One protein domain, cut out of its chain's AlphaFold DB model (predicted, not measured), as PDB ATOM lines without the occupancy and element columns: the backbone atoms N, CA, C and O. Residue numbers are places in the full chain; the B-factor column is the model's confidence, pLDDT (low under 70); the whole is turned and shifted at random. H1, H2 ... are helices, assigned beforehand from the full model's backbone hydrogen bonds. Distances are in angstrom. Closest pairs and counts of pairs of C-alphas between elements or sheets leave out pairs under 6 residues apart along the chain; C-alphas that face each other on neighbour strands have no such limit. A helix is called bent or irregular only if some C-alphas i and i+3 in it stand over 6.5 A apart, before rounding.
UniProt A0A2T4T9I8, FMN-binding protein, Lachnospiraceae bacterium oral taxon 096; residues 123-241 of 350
ATOM      1  N   MET A 123      23.222   1.296  14.593       89.56
ATOM      2  CA  MET A 123      22.732   1.446  13.222       89.56
ATOM      3  C   MET A 123      22.762   0.112  12.486       89.56
ATOM      4  O   MET A 123      23.581  -0.761  12.770       89.56
ATOM      5  N   LEU A 124      21.882  -0.040  11.498       88.25
ATOM      6  CA  LEU A 124      21.931  -1.203  10.617       88.25
ATOM      7  C   LEU A 124      23.147  -1.098   9.675       88.25
ATOM      8  O   LEU A 124      23.482   0.009   9.246       88.25
ATOM      9  N   PRO A 125      23.777  -2.216   9.266       87.44
ATOM     10  CA  PRO A 125      24.986  -2.175   8.437       87.44
ATOM     11  C   PRO A 125      24.833  -1.361   7.144       87.44
ATOM     12  O   PRO A 125      25.721  -0.597   6.771       87.44
ATOM     13  N   TYR A 126      23.676  -1.453   6.479       86.19
ATOM     14  CA  TYR A 126      23.424  -0.678   5.261       86.19
ATOM     15  C   TYR A 126      23.299   0.832   5.530       86.19
ATOM     16  O   TYR A 126      23.662   1.624   4.664       86.19
ATOM     17  N   GLN A 127      22.830   1.237   6.720       91.00
ATOM     18  CA  GLN A 127      22.739   2.644   7.128       91.00
ATOM     19  C   GLN A 127      24.132   3.220   7.380       91.00
ATOM     20  O   GLN A 127      24.416   4.320   6.915       91.00
ATOM     21  N   VAL A 128      25.019   2.459   8.034       92.44
ATOM     22  CA  VAL A 128      26.429   2.843   8.233       92.44
ATOM     23  C   VAL A 128      27.081   3.113   6.875       92.44
ATOM     24  O   VAL A 128      27.579   4.209   6.627       92.44
ATOM     25  N   ILE A 129      27.000   2.145   5.954       92.00
ATOM     26  CA  ILE A 129      27.621   2.248   4.626       92.00
ATOM     27  C   ILE A 129      27.025   3.415   3.826       92.00
ATOM     28  O   ILE A 129      27.770   4.212   3.253       92.00
ATOM     29  N   ALA A 130      25.695   3.561   3.809       92.62
ATOM     30  CA  ALA A 130      25.031   4.660   3.108       92.62
ATOM     31  C   ALA A 130      25.447   6.035   3.660       92.62
ATOM     32  O   ALA A 130      25.648   6.970   2.881       92.62
ATOM     33  N   THR A 131      25.623   6.144   4.979       94.44
ATOM     34  CA  THR A 131      26.058   7.376   5.650       94.44
ATOM     35  C   THR A 131      27.508   7.710   5.304       94.44
ATOM     36  O   THR A 131      27.799   8.845   4.930       94.44
ATOM     37  N   CYS A 132      28.406   6.719   5.309       95.44
ATOM     38  CA  CYS A 132      29.792   6.898   4.867       95.44
ATOM     39  C   CYS A 132      29.872   7.360   3.403       95.44
ATOM     40  O   CYS A 132      30.606   8.296   3.087       95.44
ATOM     41  N   PHE A 133      29.082   6.759   2.504       95.25
ATOM     42  CA  PHE A 133      29.007   7.207   1.110       95.25
ATOM     43  C   PHE A 133      28.509   8.649   0.997       95.25
ATOM     44  O   PHE A 133      29.073   9.415   0.218       95.25
ATOM     45  N   SER A 134      27.510   9.035   1.796       95.69
ATOM     46  CA  SER A 134      27.006  10.413   1.837       95.69
ATOM     47  C   SER A 134      28.106  11.407   2.228       95.69
ATOM     48  O   SER A 134      28.310  12.395   1.524       95.69
ATOM     49  N   LEU A 135      28.895  11.112   3.269       96.38
ATOM     50  CA  LEU A 135      30.014  11.968   3.691       96.38
ATOM     51  C   LEU A 135      31.074  12.122   2.591       96.38
ATOM     52  O   LEU A 135      31.482  13.241   2.276       96.38
ATOM     53  N   ILE A 136      31.470  11.021   1.943       97.75
ATOM     54  CA  ILE A 136      32.417  11.060   0.815       97.75
ATOM     55  C   ILE A 136      31.841  11.890  -0.339       97.75
ATOM     56  O   ILE A 136      32.543  12.705  -0.939       97.75
ATOM     57  N   MET A 137      30.558  11.717  -0.655       97.38
ATOM     58  CA  MET A 137      29.895  12.479  -1.708       97.38
ATOM     59  C   MET A 137      29.827  13.972  -1.394       97.38
ATOM     60  O   MET A 137      30.036  14.767  -2.306       97.38
ATOM     61  N   ILE A 138      29.587  14.366  -0.141       96.56
ATOM     62  CA  ILE A 138      29.613  15.771   0.288       96.56
ATOM     63  C   ILE A 138      31.008  16.364   0.065       96.56
ATOM     64  O   ILE A 138      31.129  17.426  -0.551       96.56
ATOM     65  N   LEU A 139      32.062  15.651   0.477       97.00
ATOM     66  CA  LEU A 139      33.451  16.077   0.272       97.00
ATOM     67  C   LEU A 139      33.808  16.230  -1.213       97.00
ATOM     68  O   LEU A 139      34.512  17.167  -1.582       97.00
ATOM     69  N   LEU A 140      33.304  15.343  -2.078       97.44
ATOM     70  CA  LEU A 140      33.474  15.460  -3.529       97.44
ATOM     71  C   LEU A 140      32.657  16.616  -4.118       97.44
ATOM     72  O   LEU A 140      33.118  17.290  -5.040       97.44
ATOM     73  N   LEU A 141      31.443  16.840  -3.613       96.44
ATOM     74  CA  LEU A 141      30.505  17.807  -4.166       96.44
ATOM     75  C   LEU A 141      31.005  19.243  -3.983       96.44
ATOM     76  O   LEU A 141      30.988  19.998  -4.948       96.44
ATOM     77  N   ILE A 142      31.535  19.598  -2.809       95.94
ATOM     78  CA  ILE A 142      32.014  20.959  -2.498       95.94
ATOM     79  C   ILE A 142      32.954  21.525  -3.589       95.94
ATOM     80  O   ILE A 142      32.608  22.538  -4.207       95.94
ATOM     81  N   PRO A 143      34.108  20.903  -3.911       96.94
ATOM     82  CA  PRO A 143      35.007  21.430  -4.937       96.94
ATOM     83  C   PRO A 143      34.401  21.362  -6.349       96.94
ATOM     84  O   PRO A 143      34.669  22.241  -7.174       96.94
ATOM     85  N   LEU A 144      33.563  20.363  -6.653       96.88
ATOM     86  CA  LEU A 144      32.877  20.266  -7.948       96.88
ATOM     87  C   LEU A 144      31.893  21.426  -8.155       96.88
ATOM     88  O   LEU A 144      31.848  22.009  -9.245       96.88
ATOM     89  N   THR A 145      31.148  21.802  -7.116       95.94
ATOM     90  CA  THR A 145      30.189  22.910  -7.133       95.94
ATOM     91  C   THR A 145      30.906  24.251  -7.208       95.94
ATOM     92  O   THR A 145      30.615  25.046  -8.104       95.94
ATOM     93  N   VAL A 146      31.901  24.488  -6.346       95.75
ATOM     94  CA  VAL A 146      32.670  25.747  -6.325       95.75
ATOM     95  C   VAL A 146      33.310  26.014  -7.691       95.75
ATOM     96  O   VAL A 146      33.227  27.117  -8.229       95.75
ATOM     97  N   THR A 147      33.876  24.984  -8.320       95.06
ATOM     98  CA  THR A 147      34.529  25.123  -9.632       95.06
ATOM     99  C   THR A 147      33.567  25.110 -10.826       95.06
ATOM    100  O   THR A 147      34.005  25.293 -11.968       95.06
ATOM    101  N   SER A 148      32.262  24.950 -10.585       93.00
ATOM    102  CA  SER A 148      31.218  25.127 -11.600       93.00
ATOM    103  C   SER A 148      30.841  26.598 -11.801       93.00
ATOM    104  O   SER A 148      30.384  26.959 -12.889       93.00
ATOM    105  N   PHE A 149      31.090  27.473 -10.817       92.69
ATOM    106  CA  PHE A 149      30.860  28.911 -10.965       92.69
ATOM    107  C   PHE A 149      31.779  29.515 -12.028       92.69
ATOM    108  O   PHE A 149      32.999  29.332 -12.010       92.69
ATOM    109  N   LYS A 150      31.203  30.309 -12.940       89.56
ATOM    110  CA  LYS A 150      31.938  30.945 -14.047       89.56
ATOM    111  C   LYS A 150      33.101  31.811 -13.545       89.56
ATOM    112  O   LYS A 150      34.176  31.772 -14.141       89.56
ATOM    113  N   SER A 151      32.902  32.537 -12.443       90.69
ATOM    114  CA  SER A 151      33.914  33.399 -11.813       90.69
ATOM    115  C   SER A 151      35.124  32.621 -11.294       90.69
ATOM    116  O   SER A 151      36.249  33.096 -11.412       90.69
ATOM    117  N   VAL A 152      34.907  31.409 -10.774       93.06
ATOM    118  CA  VAL A 152      35.980  30.530 -10.288       93.06
ATOM    119  C   VAL A 152      36.643  29.817 -11.462       93.06
ATOM    120  O   VAL A 152      37.860  29.871 -11.617       93.06
ATOM    121  N   ARG A 153      35.846  29.220 -12.358       92.19
ATOM    122  CA  ARG A 153      36.335  28.483 -13.532       92.19
ATOM    123  C   ARG A 153      37.287  29.313 -14.396       92.19
ATOM    124  O   ARG A 153      38.280  28.774 -14.872       92.19
ATOM    125  N   LYS A 154      36.999  30.605 -14.604       93.19
ATOM    126  CA  LYS A 154      37.853  31.512 -15.395       93.19
ATOM    127  C   LYS A 154      39.250  31.714 -14.796       93.19
ATOM    128  O   LYS A 154      40.173  32.001 -15.545       93.19
ATOM    129  N   LYS A 155      39.410  31.545 -13.480       95.69
ATOM    130  CA  LYS A 155      40.690  31.701 -12.770       95.69
ATOM    131  C   LYS A 155      41.534  30.418 -12.754       95.69
ATOM    132  O   LYS A 155      42.643  30.420 -12.234       95.69
ATOM    133  N   MET A 156      41.026  29.307 -13.293       96.00
ATOM    134  CA  MET A 156      41.676  27.997 -13.213       96.00
ATOM    135  C   MET A 156      42.331  27.585 -14.532       96.00
ATOM    136  O   MET A 156      41.770  27.768 -15.613       96.00
ATOM    137  N   LYS A 157      43.476  26.894 -14.447       96.88
ATOM    138  CA  LYS A 157      44.094  26.246 -15.614       96.88
ATOM    139  C   LYS A 157      43.141  25.178 -16.191       96.88
ATOM    140  O   LYS A 157      42.717  24.288 -15.445       96.88
ATOM    141  N   PRO A 158      42.860  25.160 -17.512       95.12
ATOM    142  CA  PRO A 158      41.889  24.232 -18.106       95.12
ATOM    143  C   PRO A 158      42.180  22.745 -17.860       95.12
ATOM    144  O   PRO A 158      41.251  21.960 -17.674       95.12
ATOM    145  N   LYS A 159      43.460  22.343 -17.837       95.88
ATOM    146  CA  LYS A 159      43.870  20.955 -17.553       95.88
ATOM    147  C   LYS A 159      43.495  20.535 -16.127       95.88
ATOM    148  O   LYS A 159      42.921  19.467 -15.936       95.88
ATOM    149  N   PHE A 160      43.769  21.398 -15.147       96.44
ATOM    150  CA  PHE A 160      43.454  21.145 -13.743       96.44
ATOM    151  C   PHE A 160      41.942  21.102 -13.508       96.44
ATOM    152  O   PHE A 160      41.445  20.151 -12.914       96.44
ATOM    153  N   TRP A 161      41.195  22.060 -14.072       96.06
ATOM    154  CA  TRP A 161      39.731  22.072 -13.991       96.06
ATOM    155  C   TRP A 161      39.114  20.784 -14.549       96.06
ATOM    156  O   TRP A 161      38.258  20.183 -13.907       96.06
ATOM    157  N   LYS A 162      39.592  20.300 -15.705       94.88
ATOM    158  CA  LYS A 162      39.133  19.023 -16.280       94.88
ATOM    159  C   LYS A 162      39.457  17.827 -15.379       94.88
ATOM    160  O   LYS A 162      38.612  16.946 -15.245       94.88
ATOM    161  N   LYS A 163      40.651  17.787 -14.772       96.50
ATOM    162  CA  LYS A 163      41.048  16.714 -13.844       96.50
ATOM    163  C   LYS A 163      40.147  16.705 -12.608       96.50
ATOM    164  O   LYS A 163      39.608  15.656 -12.278       96.50
ATOM    165  N   LEU A 164      39.902  17.864 -12.001       96.06
ATOM    166  CA  LEU A 164      38.999  17.988 -10.857       96.06
ATOM    167  C   LEU A 164      37.561  17.595 -11.221       96.06
ATOM    168  O   LEU A 164      36.962  16.761 -10.557       96.06
ATOM    169  N   GLN A 165      37.024  18.119 -12.325       95.69
ATOM    170  CA  GLN A 165      35.664  17.808 -12.772       95.69
ATOM    171  C   GLN A 165      35.488  16.344 -13.191       95.69
ATOM    172  O   GLN A 165      34.374  15.834 -13.184       95.69
ATOM    173  N   SER A 166      36.570  15.622 -13.502       95.12
ATOM    174  CA  SER A 166      36.489  14.176 -13.724       95.12
ATOM    175  C   SER A 166      36.106  13.394 -12.458       95.12
ATOM    176  O   SER A 166      35.541  12.307 -12.573       95.12
ATOM    177  N   LEU A 167      36.302  13.966 -11.261       97.19
ATOM    178  CA  LEU A 167      35.822  13.377 -10.008       97.19
ATOM    179  C   LEU A 167      34.292  13.275  -9.961       97.19
ATOM    180  O   LEU A 167      33.765  12.444  -9.225       97.19
ATOM    181  N   SER A 168      33.563  14.021 -10.805       96.31
ATOM    182  CA  SER A 168      32.108  13.886 -10.901       96.31
ATOM    183  C   SER A 168      31.684  12.464 -11.276       96.31
ATOM    184  O   SER A 168      30.610  12.029 -10.891       96.31
ATOM    185  N   TYR A 169      32.499  11.716 -12.030       94.88
ATOM    186  CA  TYR A 169      32.171  10.329 -12.374       94.88
ATOM    187  C   TYR A 169      32.190   9.410 -11.148       94.88
ATOM    188  O   TYR A 169      31.363   8.506 -11.070       94.88
ATOM    189  N   ILE A 170      33.094   9.663 -10.196       96.88
ATOM    190  CA  ILE A 170      33.126   8.952  -8.913       96.88
ATOM    191  C   ILE A 170      31.884   9.334  -8.106       96.88
ATOM    192  O   ILE A 170      31.181   8.449  -7.630       96.88
ATOM    193  N   PHE A 171      31.555  10.629  -8.047       97.75
ATOM    194  CA  PHE A 171      30.332  11.115  -7.403       97.75
ATOM    195  C   PHE A 171      29.067  10.436  -7.954       97.75
ATOM    196  O   PHE A 171      28.265   9.952  -7.168       97.75
ATOM    197  N   TYR A 172      28.894  10.330  -9.279       97.31
ATOM    198  CA  TYR A 172      27.722   9.655  -9.864       97.31
ATOM    199  C   TYR A 172      27.688   8.150  -9.560       97.31
ATOM    200  O   TYR A 172      26.617   7.600  -9.319       97.31
ATOM    201  N   GLY A 173      28.845   7.479  -9.541       96.25
ATOM    202  CA  GLY A 173      28.920   6.071  -9.139       96.25
ATOM    203  C   GLY A 173      28.500   5.867  -7.681       96.25
ATOM    204  O   GLY A 173      27.660   5.015  -7.394       96.25
ATOM    205  N   LEU A 174      29.027   6.699  -6.777       97.00
ATOM    206  CA  LEU A 174      28.657   6.690  -5.361       97.00
ATOM    207  C   LEU A 174      27.191   7.075  -5.146       97.00
ATOM    208  O   LEU A 174      26.533   6.453  -4.323       97.00
ATOM    209  N   LEU A 175      26.656   8.028  -5.915       96.25
ATOM    210  CA  LEU A 175      25.248   8.430  -5.860       96.25
ATOM    211  C   LEU A 175      24.322   7.252  -6.168       96.25
ATOM    212  O   LEU A 175      23.374   7.012  -5.424       96.25
ATOM    213  N   PHE A 176      24.601   6.496  -7.235       96.81
ATOM    214  CA  PHE A 176      23.819   5.303  -7.555       96.81
ATOM    215  C   PHE A 176      23.893   4.264  -6.430       96.81
ATOM    216  O   PHE A 176      22.861   3.765  -5.983       96.81
ATOM    217  N   ALA A 177      25.101   3.987  -5.930       95.81
ATOM    218  CA  ALA A 177      25.287   3.033  -4.846       95.81
ATOM    219  C   ALA A 177      24.580   3.470  -3.552       95.81
ATOM    220  O   ALA A 177      23.938   2.660  -2.893       95.81
ATOM    221  N   HIS A 178      24.628   4.758  -3.217       95.31
ATOM    222  CA  HIS A 178      23.938   5.337  -2.071       95.31
ATOM    223  C   HIS A 178      22.411   5.165  -2.167       95.31
ATOM    224  O   HIS A 178      21.790   4.718  -1.203       95.31
ATOM    225  N   ILE A 179      21.812   5.430  -3.336       94.06
ATOM    226  CA  ILE A 179      20.366   5.245  -3.572       94.06
ATOM    227  C   ILE A 179      19.959   3.779  -3.378       94.06
ATOM    228  O   ILE A 179      19.002   3.493  -2.660       94.06
ATOM    229  N   VAL A 180      20.712   2.854  -3.980       93.19
ATOM    230  CA  VAL A 180      20.517   1.405  -3.824       93.19
ATOM    231  C   VAL A 180      20.549   1.012  -2.344       93.19
ATOM    232  O   VAL A 180      19.638   0.333  -1.865       93.19
ATOM    233  N   MET A 181      21.556   1.469  -1.594       91.19
ATOM    234  CA  MET A 181      21.706   1.116  -0.181       91.19
ATOM    235  C   MET A 181      20.551   1.637   0.676       91.19
ATOM    236  O   MET A 181      20.034   0.889   1.506       91.19
ATOM    237  N   ILE A 182      20.090   2.872   0.458       90.81
ATOM    238  CA  ILE A 182      18.947   3.425   1.201       90.81
ATOM    239  C   ILE A 182      17.658   2.665   0.878       90.81
ATOM    240  O   ILE A 182      16.862   2.408   1.779       90.81
ATOM    241  N   PHE A 183      17.445   2.279  -0.381       90.81
ATOM    242  CA  PHE A 183      16.230   1.565  -0.784       90.81
ATOM    243  C   PHE A 183      16.248   0.087  -0.388       90.81
ATOM    244  O   PHE A 183      15.181  -0.496  -0.199       90.81
ATOM    245  N   SER A 184      17.426  -0.499  -0.151       87.75
ATOM    246  CA  SER A 184      17.547  -1.881   0.327       87.75
ATOM    247  C   SER A 184      16.836  -2.128   1.665       87.75
ATOM    248  O   SER A 184      16.274  -3.203   1.860       87.75
ATOM    249  N   GLY A 185      16.797  -1.130   2.559       85.50
ATOM    250  CA  GLY A 185      16.079  -1.207   3.834       85.50
ATOM    251  C   GLY A 185      14.577  -1.433   3.629       85.50
ATOM    252  O   GLY A 185      14.096  -2.519   3.932       85.50
ATOM    253  N   PRO A 186      13.838  -0.466   3.051       84.50
ATOM    254  CA  PRO A 186      12.421  -0.616   2.719       84.50
ATOM    255  C   PRO A 186      12.080  -1.883   1.920       84.50
ATOM    256  O   PRO A 186      11.054  -2.503   2.190       84.50
ATOM    257  N   ILE A 187      12.931  -2.297   0.972       86.19
ATOM    258  CA  ILE A 187      12.712  -3.511   0.166       86.19
ATOM    259  C   ILE A 187      12.748  -4.774   1.037       86.19
ATOM    260  O   ILE A 187      11.873  -5.627   0.906       86.19
ATOM    261  N   ARG A 188      13.699  -4.873   1.975       81.88
ATOM    262  CA  ARG A 188      13.761  -5.973   2.960       81.88
ATOM    263  C   ARG A 188      12.565  -5.996   3.910       81.88
ATOM    264  O   ARG A 188      12.298  -7.021   4.516       81.88
ATOM    265  N   MET A 189      11.845  -4.884   4.026       76.62
ATOM    266  CA  MET A 189      10.594  -4.787   4.783       76.62
ATOM    267  C   MET A 189       9.354  -5.039   3.909       76.62
ATOM    268  O   MET A 189       8.252  -4.647   4.276       76.62
ATOM    269  N   GLY A 190       9.522  -5.607   2.709       78.06
ATOM    270  CA  GLY A 190       8.419  -5.942   1.805       78.06
ATOM    271  C   GLY A 190       7.852  -4.766   0.999       78.06
ATOM    272  O   GLY A 190       6.856  -4.930   0.297       78.06
ATOM    273  N   LYS A 191       8.461  -3.568   1.037       81.69
ATOM    274  CA  LYS A 191       7.972  -2.401   0.278       81.69
ATOM    275  C   LYS A 191       8.403  -2.481  -1.195       81.69
ATOM    276  O   LYS A 191       9.367  -1.840  -1.614       81.69
ATOM    277  N   VAL A 192       7.645  -3.236  -1.995       83.19
ATOM    278  CA  VAL A 192       7.911  -3.511  -3.426       83.19
ATOM    279  C   VAL A 192       8.003  -2.240  -4.284       83.19
ATOM    280  O   VAL A 192       8.740  -2.213  -5.266       83.19
ATOM    281  N   SER A 193       7.331  -1.145  -3.908       86.25
ATOM    282  CA  SER A 193       7.389   0.130  -4.649       86.25
ATOM    283  C   SER A 193       8.817   0.658  -4.844       86.25
ATOM    284  O   SER A 193       9.137   1.199  -5.902       86.25
ATOM    285  N   TYR A 194       9.701   0.428  -3.870       88.94
ATOM    286  CA  TYR A 194      11.098   0.850  -3.939       88.94
ATOM    287  C   TYR A 194      11.921   0.032  -4.942       88.94
ATOM    288  O   TYR A 194      12.910   0.544  -5.460       88.94
ATOM    289  N   ILE A 195      11.502  -1.195  -5.287       90.06
ATOM    290  CA  ILE A 195      12.135  -1.983  -6.357       90.06
ATOM    291  C   ILE A 195      11.951  -1.270  -7.691       90.06
ATOM    292  O   ILE A 195      12.918  -1.090  -8.429       90.06
ATOM    293  N   PHE A 196      10.735  -0.805  -7.979       90.25
ATOM    294  CA  PHE A 196      10.473  -0.039  -9.193       90.25
ATOM    295  C   PHE A 196      11.311   1.238  -9.241       90.25
ATOM    296  O   PHE A 196      11.848   1.573 -10.295       90.25
ATOM    297  N   ASP A 197      11.486   1.929  -8.112       91.56
ATOM    298  CA  ASP A 197      12.347   3.109  -8.076       91.56
ATOM    299  C   ASP A 197      13.827   2.747  -8.335       91.56
ATOM    300  O   ASP A 197      14.460   3.405  -9.164       91.56
ATOM    301  N   VAL A 198      14.373   1.675  -7.733       93.31
ATOM    302  CA  VAL A 198      15.738   1.179  -8.036       93.31
ATOM    303  C   VAL A 198      15.883   0.822  -9.518       93.31
ATOM    304  O   VAL A 198      16.871   1.212 -10.144       93.31
ATOM    305  N   LEU A 199      14.903   0.124 -10.100       94.25
ATOM    306  CA  LEU A 199      14.914  -0.259 -11.514       94.25
ATOM    307  C   LEU A 199      14.936   0.962 -12.431       94.25
ATOM    308  O   LEU A 199      15.714   0.995 -13.382       94.25
ATOM    309  N   VAL A 200      14.149   1.997 -12.127       95.62
ATOM    310  CA  VAL A 200      14.166   3.250 -12.893       95.62
ATOM    311  C   VAL A 200      15.557   3.894 -12.855       95.62
ATOM    312  O   VAL A 200      16.084   4.259 -13.909       95.62
ATOM    313  N   TYR A 201      16.195   3.993 -11.682       95.56
ATOM    314  CA  TYR A 201      17.567   4.508 -11.593       95.56
ATOM    315  C   TYR A 201      18.559   3.632 -12.370       95.56
ATOM    316  O   TYR A 201      19.386   4.164 -13.114       95.56
ATOM    317  N   ALA A 202      18.466   2.306 -12.250       96.69
ATOM    318  CA  ALA A 202      19.342   1.376 -12.956       96.69
ATOM    319  C   ALA A 202      19.211   1.527 -14.480       96.69
ATOM    320  O   ALA A 202      20.222   1.668 -15.166       96.69
ATOM    321  N   ILE A 203      17.984   1.595 -15.008       97.25
ATOM    322  CA  ILE A 203      17.714   1.800 -16.439       97.25
ATOM    323  C   ILE A 203      18.337   3.109 -16.927       97.25
ATOM    324  O   ILE A 203      19.003   3.117 -17.961       97.25
ATOM    325  N   ILE A 204      18.188   4.208 -16.179       97.12
ATOM    326  CA  ILE A 204      18.776   5.506 -16.542       97.12
ATOM    327  C   ILE A 204      20.309   5.417 -16.614       97.12
ATOM    328  O   ILE A 204      20.915   5.887 -17.582       97.12
ATOM    329  N   TYR A 205      20.950   4.808 -15.613       97.69
ATOM    330  CA  TYR A 205      22.409   4.666 -15.579       97.69
ATOM    331  C   TYR A 205      22.927   3.717 -16.669       97.69
ATOM    332  O   TYR A 205      23.926   4.026 -17.324       97.69
ATOM    333  N   ILE A 206      22.236   2.604 -16.922       97.75
ATOM    334  CA  ILE A 206      22.566   1.668 -18.004       97.75
ATOM    335  C   ILE A 206      22.411   2.359 -19.360       97.75
ATOM    336  O   ILE A 206      23.340   2.321 -20.164       97.75
ATOM    337  N   ALA A 207      21.303   3.065 -19.602       97.50
ATOM    338  CA  ALA A 207      21.090   3.825 -20.832       97.50
ATOM    339  C   ALA A 207      22.203   4.862 -21.051       97.50
ATOM    340  O   ALA A 207      22.766   4.960 -22.145       97.50
ATOM    341  N   TYR A 208      22.596   5.587 -19.998       97.25
ATOM    342  CA  TYR A 208      23.740   6.497 -20.039       97.25
ATOM    343  C   TYR A 208      25.042   5.782 -20.446       97.25
ATOM    344  O   TYR A 208      25.761   6.269 -21.325       97.25
ATOM    345  N   LEU A 209      25.349   4.621 -19.857       97.19
ATOM    346  CA  LEU A 209      26.555   3.853 -20.181       97.19
ATOM    347  C   LEU A 209      26.518   3.266 -21.599       97.19
ATOM    348  O   LEU A 209      27.534   3.308 -22.293       97.19
ATOM    349  N   VAL A 210      25.361   2.816 -22.083       97.12
ATOM    350  CA  VAL A 210      25.175   2.370 -23.475       97.12
ATOM    351  C   VAL A 210      25.459   3.515 -24.450       97.12
ATOM    352  O   VAL A 210      26.193   3.340 -25.427       97.12
ATOM    353  N   LEU A 211      24.967   4.725 -24.167       96.38
ATOM    354  CA  LEU A 211      25.295   5.908 -24.967       96.38
ATOM    355  C   LEU A 211      26.788   6.279 -24.871       96.38
ATOM    356  O   LEU A 211      27.375   6.720 -25.864       96.38
ATOM    357  N   ARG A 212      27.446   6.063 -23.720       95.44
ATOM    358  CA  ARG A 212      28.909   6.224 -23.592       95.44
ATOM    359  C   ARG A 212      29.677   5.220 -24.447       95.44
ATOM    360  O   ARG A 212      30.687   5.621 -25.021       95.44
ATOM    361  N   ILE A 213      29.215   3.972 -24.559       96.56
ATOM    362  CA  ILE A 213      29.817   2.956 -25.439       96.56
ATOM    363  C   ILE A 213      29.744   3.422 -26.892       96.56
ATOM    364  O   ILE A 213      30.774   3.458 -27.560       96.56
ATOM    365  N   LYS A 214      28.563   3.863 -27.353       95.19
ATOM    366  CA  LYS A 214      28.386   4.396 -28.716       95.19
ATOM    367  C   LYS A 214      29.302   5.591 -28.992       95.19
ATOM    368  O   LYS A 214      29.860   5.707 -30.075       95.19
ATOM    369  N   LYS A 215      29.479   6.477 -28.006       93.94
ATOM    370  CA  LYS A 215      30.322   7.674 -28.143       93.94
ATOM    371  C   LYS A 215      31.828   7.383 -28.052       93.94
ATOM    372  O   LYS A 215      32.621   8.132 -28.613       93.94
ATOM    373  N   TYR A 216      32.227   6.347 -27.316       93.94
ATOM    374  CA  TYR A 216      33.626   6.017 -27.026       93.94
ATOM    375  C   TYR A 216      33.870   4.498 -27.131       93.94
ATOM    376  O   TYR A 216      34.116   3.850 -26.105       93.94
ATOM    377  N   PRO A 217      33.839   3.920 -28.349       93.19
ATOM    378  CA  PRO A 217      33.886   2.469 -28.555       93.19
ATOM    379  C   PRO A 217      35.180   1.828 -28.036       93.19
ATOM    380  O   PRO A 217      35.136   0.744 -27.462       93.19
ATOM    381  N   ALA A 218      36.311   2.539 -28.100       95.69
ATOM    382  CA  ALA A 218      37.596   2.079 -27.559       95.69
ATOM    383  C   ALA A 218      37.574   1.785 -26.042       95.69
ATOM    384  O   ALA A 218      38.453   1.110 -25.524       95.69
ATOM    385  N   LYS A 219      36.575   2.289 -25.302       93.94
ATOM    386  CA  LYS A 219      36.411   2.066 -23.854       93.94
ATOM    387  C   LYS A 219      35.257   1.109 -23.528       93.94
ATOM    388  O   LYS A 219      34.841   1.043 -22.370       93.94
ATOM    389  N   LYS A 220      34.736   0.377 -24.522       93.62
ATOM    390  CA  LYS A 220      33.558  -0.500 -24.402       93.62
ATOM    391  C   LYS A 220      33.652  -1.462 -23.217       93.62
ATOM    392  O   LYS A 220      32.724  -1.492 -22.417       93.62
ATOM    393  N   MET A 221      34.774  -2.169 -23.054       94.81
ATOM    394  CA  MET A 221      34.927  -3.175 -21.991       94.81
ATOM    395  C   MET A 221      34.760  -2.581 -20.585       94.81
ATOM    396  O   MET A 221      34.042  -3.126 -19.753       94.81
ATOM    397  N   ARG A 222      35.328  -1.391 -20.346       94.25
ATOM    398  CA  ARG A 222      35.166  -0.670 -19.074       94.25
ATOM    399  C   ARG A 222      33.703  -0.329 -18.792       94.25
ATOM    400  O   ARG A 222      33.268  -0.422 -17.651       94.25
ATOM    401  N   TYR A 223      32.947   0.106 -19.798       94.62
ATOM    402  CA  TYR A 223      31.536   0.444 -19.604       94.62
ATOM    403  C   TYR A 223      30.659  -0.798 -19.425       94.62
ATOM    404  O   TYR A 223      29.730  -0.740 -18.629       94.62
ATOM    405  N   ILE A 224      30.976  -1.912 -20.095       94.25
ATOM    406  CA  ILE A 224      30.302  -3.201 -19.868       94.25
ATOM    407  C   ILE A 224      30.509  -3.653 -18.421       94.25
ATOM    408  O   ILE A 224      29.528  -3.946 -17.747       94.25
ATOM    409  N   ALA A 225      31.740  -3.603 -17.906       95.50
ATOM    410  CA  ALA A 225      32.018  -3.934 -16.508       95.50
ATOM    411  C   ALA A 225      31.200  -3.068 -15.526       95.50
ATOM    412  O   ALA A 225      30.661  -3.577 -14.546       95.50
ATOM    413  N   LEU A 226      31.042  -1.769 -15.812       95.62
ATOM    414  CA  LEU A 226      30.199  -0.879 -15.004       95.62
ATOM    415  C   LEU A 226      28.703  -1.220 -15.100       95.62
ATOM    416  O   LEU A 226      28.008  -1.137 -14.092       95.62
ATOM    417  N   ILE A 227      28.207  -1.615 -16.279       96.06
ATOM    418  CA  ILE A 227      26.823  -2.086 -16.455       96.06
ATOM    419  C   ILE A 227      26.596  -3.355 -15.628       96.06
ATOM    420  O   ILE A 227      25.626  -3.415 -14.878       96.06
ATOM    421  N   CYS A 228      27.509  -4.330 -15.700       95.81
ATOM    422  CA  CYS A 228      27.452  -5.533 -14.869       95.81
ATOM    423  C   CYS A 228      27.439  -5.176 -13.376       95.81
ATOM    424  O   CYS A 228      26.600  -5.686 -12.641       95.81
ATOM    425  N   GLY A 229      28.288  -4.241 -12.938       94.88
ATOM    426  CA  GLY A 229      28.296  -3.753 -11.556       94.88
ATOM    427  C   GLY A 229      26.965  -3.126 -11.120       94.88
ATOM    428  O   GLY A 229      26.487  -3.412 -10.025       94.88
ATOM    429  N   ILE A 230      26.328  -2.323 -11.980       95.31
ATOM    430  CA  ILE A 230      24.997  -1.748 -11.716       95.31
ATOM    431  C   ILE A 230      23.937  -2.844 -11.577       95.31
ATOM    432  O   ILE A 230      23.135  -2.791 -10.647       95.31
ATOM    433  N   ILE A 231      23.942  -3.831 -12.477       95.00
ATOM    434  CA  ILE A 231      22.982  -4.943 -12.459       95.00
ATOM    435  C   ILE A 231      23.151  -5.769 -11.182       95.00
ATOM    436  O   ILE A 231      22.165  -6.027 -10.497       95.00
ATOM    437  N   LEU A 232      24.388  -6.126 -10.821       94.38
ATOM    438  CA  LEU A 232      24.682  -6.881  -9.602       94.38
ATOM    439  C   LEU A 232      24.244  -6.124  -8.343       94.38
ATOM    440  O   LEU A 232      23.632  -6.705  -7.450       94.38
ATOM    441  N   LEU A 233      24.504  -4.817  -8.285       92.50
ATOM    442  CA  LEU A 233      24.136  -3.988  -7.140       92.50
ATOM    443  C   LEU A 233      22.610  -3.809  -7.012       92.50
ATOM    444  O   LEU A 233      22.058  -3.892  -5.912       92.50
ATOM    445  N   ALA A 234      21.908  -3.618  -8.133       91.31
ATOM    446  CA  ALA A 234      20.446  -3.577  -8.156       91.31
ATOM    447  C   ALA A 234      19.836  -4.934  -7.759       91.31
ATOM    448  O   ALA A 234      18.903  -4.979  -6.955       91.31
ATOM    449  N   ALA A 235      20.401  -6.043  -8.246       90.44
ATOM    450  CA  ALA A 235      19.977  -7.395  -7.889       90.44
ATOM    451  C   ALA A 235      20.190  -7.693  -6.395       90.44
ATOM    452  O   ALA A 235      19.297  -8.247  -5.758       90.44
ATOM    453  N   TYR A 236      21.307  -7.249  -5.804       87.25
ATOM    454  CA  TYR A 236      21.560  -7.360  -4.360       87.25
ATOM    455  C   TYR A 236      20.507  -6.630  -3.509       87.25
ATOM    456  O   TYR A 236      20.179  -7.054  -2.405       87.25
ATOM    457  N   SER A 237      19.935  -5.537  -4.017       84.56
ATOM    458  CA  SER A 237      18.829  -4.863  -3.321       84.56
ATOM    459  C   SER A 237      17.549  -5.694  -3.360       84.56
ATOM    460  O   SER A 237      16.803  -5.722  -2.386       84.56
ATOM    461  N   CYS A 238      17.313  -6.382  -4.480       79.75
ATOM    462  CA  CYS A 238      16.135  -7.211  -4.713       79.75
ATOM    463  C   CYS A 238      16.197  -8.556  -3.971       79.75
ATOM    464  O   CYS A 238      15.166  -9.058  -3.535       79.75
ATOM    465  N   SER A 239      17.391  -9.120  -3.740       77.06
ATOM    466  CA  SER A 239      17.540 -10.366  -2.969       77.06
ATOM    467  C   SER A 239      17.000 -10.249  -1.537       77.06
ATOM    468  O   SER A 239      16.515 -11.231  -0.983       77.06
ATOM    469  N   GLY A 240      16.975  -9.037  -0.973       65.75
ATOM    470  CA  GLY A 240      16.317  -8.752   0.303       65.75
ATOM    471  C   GLY A 240      14.809  -9.032   0.317       65.75
ATOM    472  O   GLY A 240      14.261  -9.315   1.379       65.75
ATOM    473  N   LEU A 241      14.146  -9.003  -0.845       65.69
ATOM    474  CA  LEU A 241      12.727  -9.331  -0.977       65.69
ATOM    475  C   LEU A 241      12.478 -10.837  -0.818       65.69
ATOM    476  O   LEU A 241      11.508 -11.217  -0.176       65.69
TER     477      LEU A 241
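AT A GLANCE: This is residues 123 to 241 of the 350 residues of the protein "FMN-binding protein" of Lachnospiraceae bacterium oral taxon 096 (UniProt A0A2T4T9I8). Long helices lie nearly along one another in a flat, wedge-like V: one limb is H1 side by side with H4, the other is the helical hairpin of H5 and H6, which meets H4 near that helix's end and splays away from it toward its own turn. Residues 214 to 219, at that turn, stick out free, while the short H2 and H3 make the far end of the first limb, where the chain folds back from H1 toward H4. The printed part has 119 residues with six named helices, H1 to H6 in order, and no named strand; its class is all helix. It is loose, with a radius of gyration of the C-alphas of 16.7 A, and spans 52 by 37 by 19 A.

HOW THE PARTS SIT: Start at the longest helix, H6, residues 217 to 241, irregular with C-alphas 218 and 221 8.1 A apart and with a kink of 27 degrees near residue 224. H5, residues 193 to 215, forms a hairpin with it: they touch, opposite ways at a shallow tilt of 7 degrees, closest at the C-alphas of Ile 213 and Lys 220, 5.2 A apart. Look next at H4, residues 168 to 188, the hub, which touches three helices. H6 touches it with residues 233 to 241 alone, the same way at a shallow tilt of 20 degrees, closest at the C-alphas of Arg 188 and Gly 240, 4.6 A. H5 touches H4 with residues 194 to 201 alone, closest at the C-alphas of Phe 183 and Tyr 194, 6.1 A; this too is a hairpin, at a shallow tilt of 24 degrees. H4, H5 and H6 are an up and down bundle, each helix running against the one before it. H1, residues 125 to 146, touches H4, opposite ways at a shallow tilt of 28 degrees, closest at the C-alphas of Ala 130 and His 178, 5.3 A; it is apart from H5 and H6. H3, residues 158 to 165, only just touches H1, with 3 pairs of C-alphas within 8 A, and meets H4 only through their link. H2, residues 150 to 153, is close to H1 but not clearly touching, the C-alphas of Val 146 and Val 152 being 7.0 A apart. Every O i to N i+4 pair is within hydrogen-bond range in H3 and H5, against 17 of 18 in H1, 15 of 17 in H4 and 17 of 21 in H6; H2 is too short for such a pair.

IN THESE COORDINATES: Find C-alpha 125 at (24.986, -2.175, 8.437); from there H1 runs 32.5 A, with a kink of 26 degrees near residue 140. H2 and H3 follow, then H4 begins at C-alpha 168, (32.108, 13.886, -10.901), and runs 30.4 A. H5 measures 33.7 A, and H6 runs 36.7 A to C-alpha 241 at (12.727, -9.331, -0.977).

THE WHOLE: The two farthest C-alphas, of Lys 155 and Gly 190, are 51.7 A apart. The printed part has no cut, and the five links are tight. The mean pLDDT of the printed part is 92.8, and residues 240 to 241 are under 70.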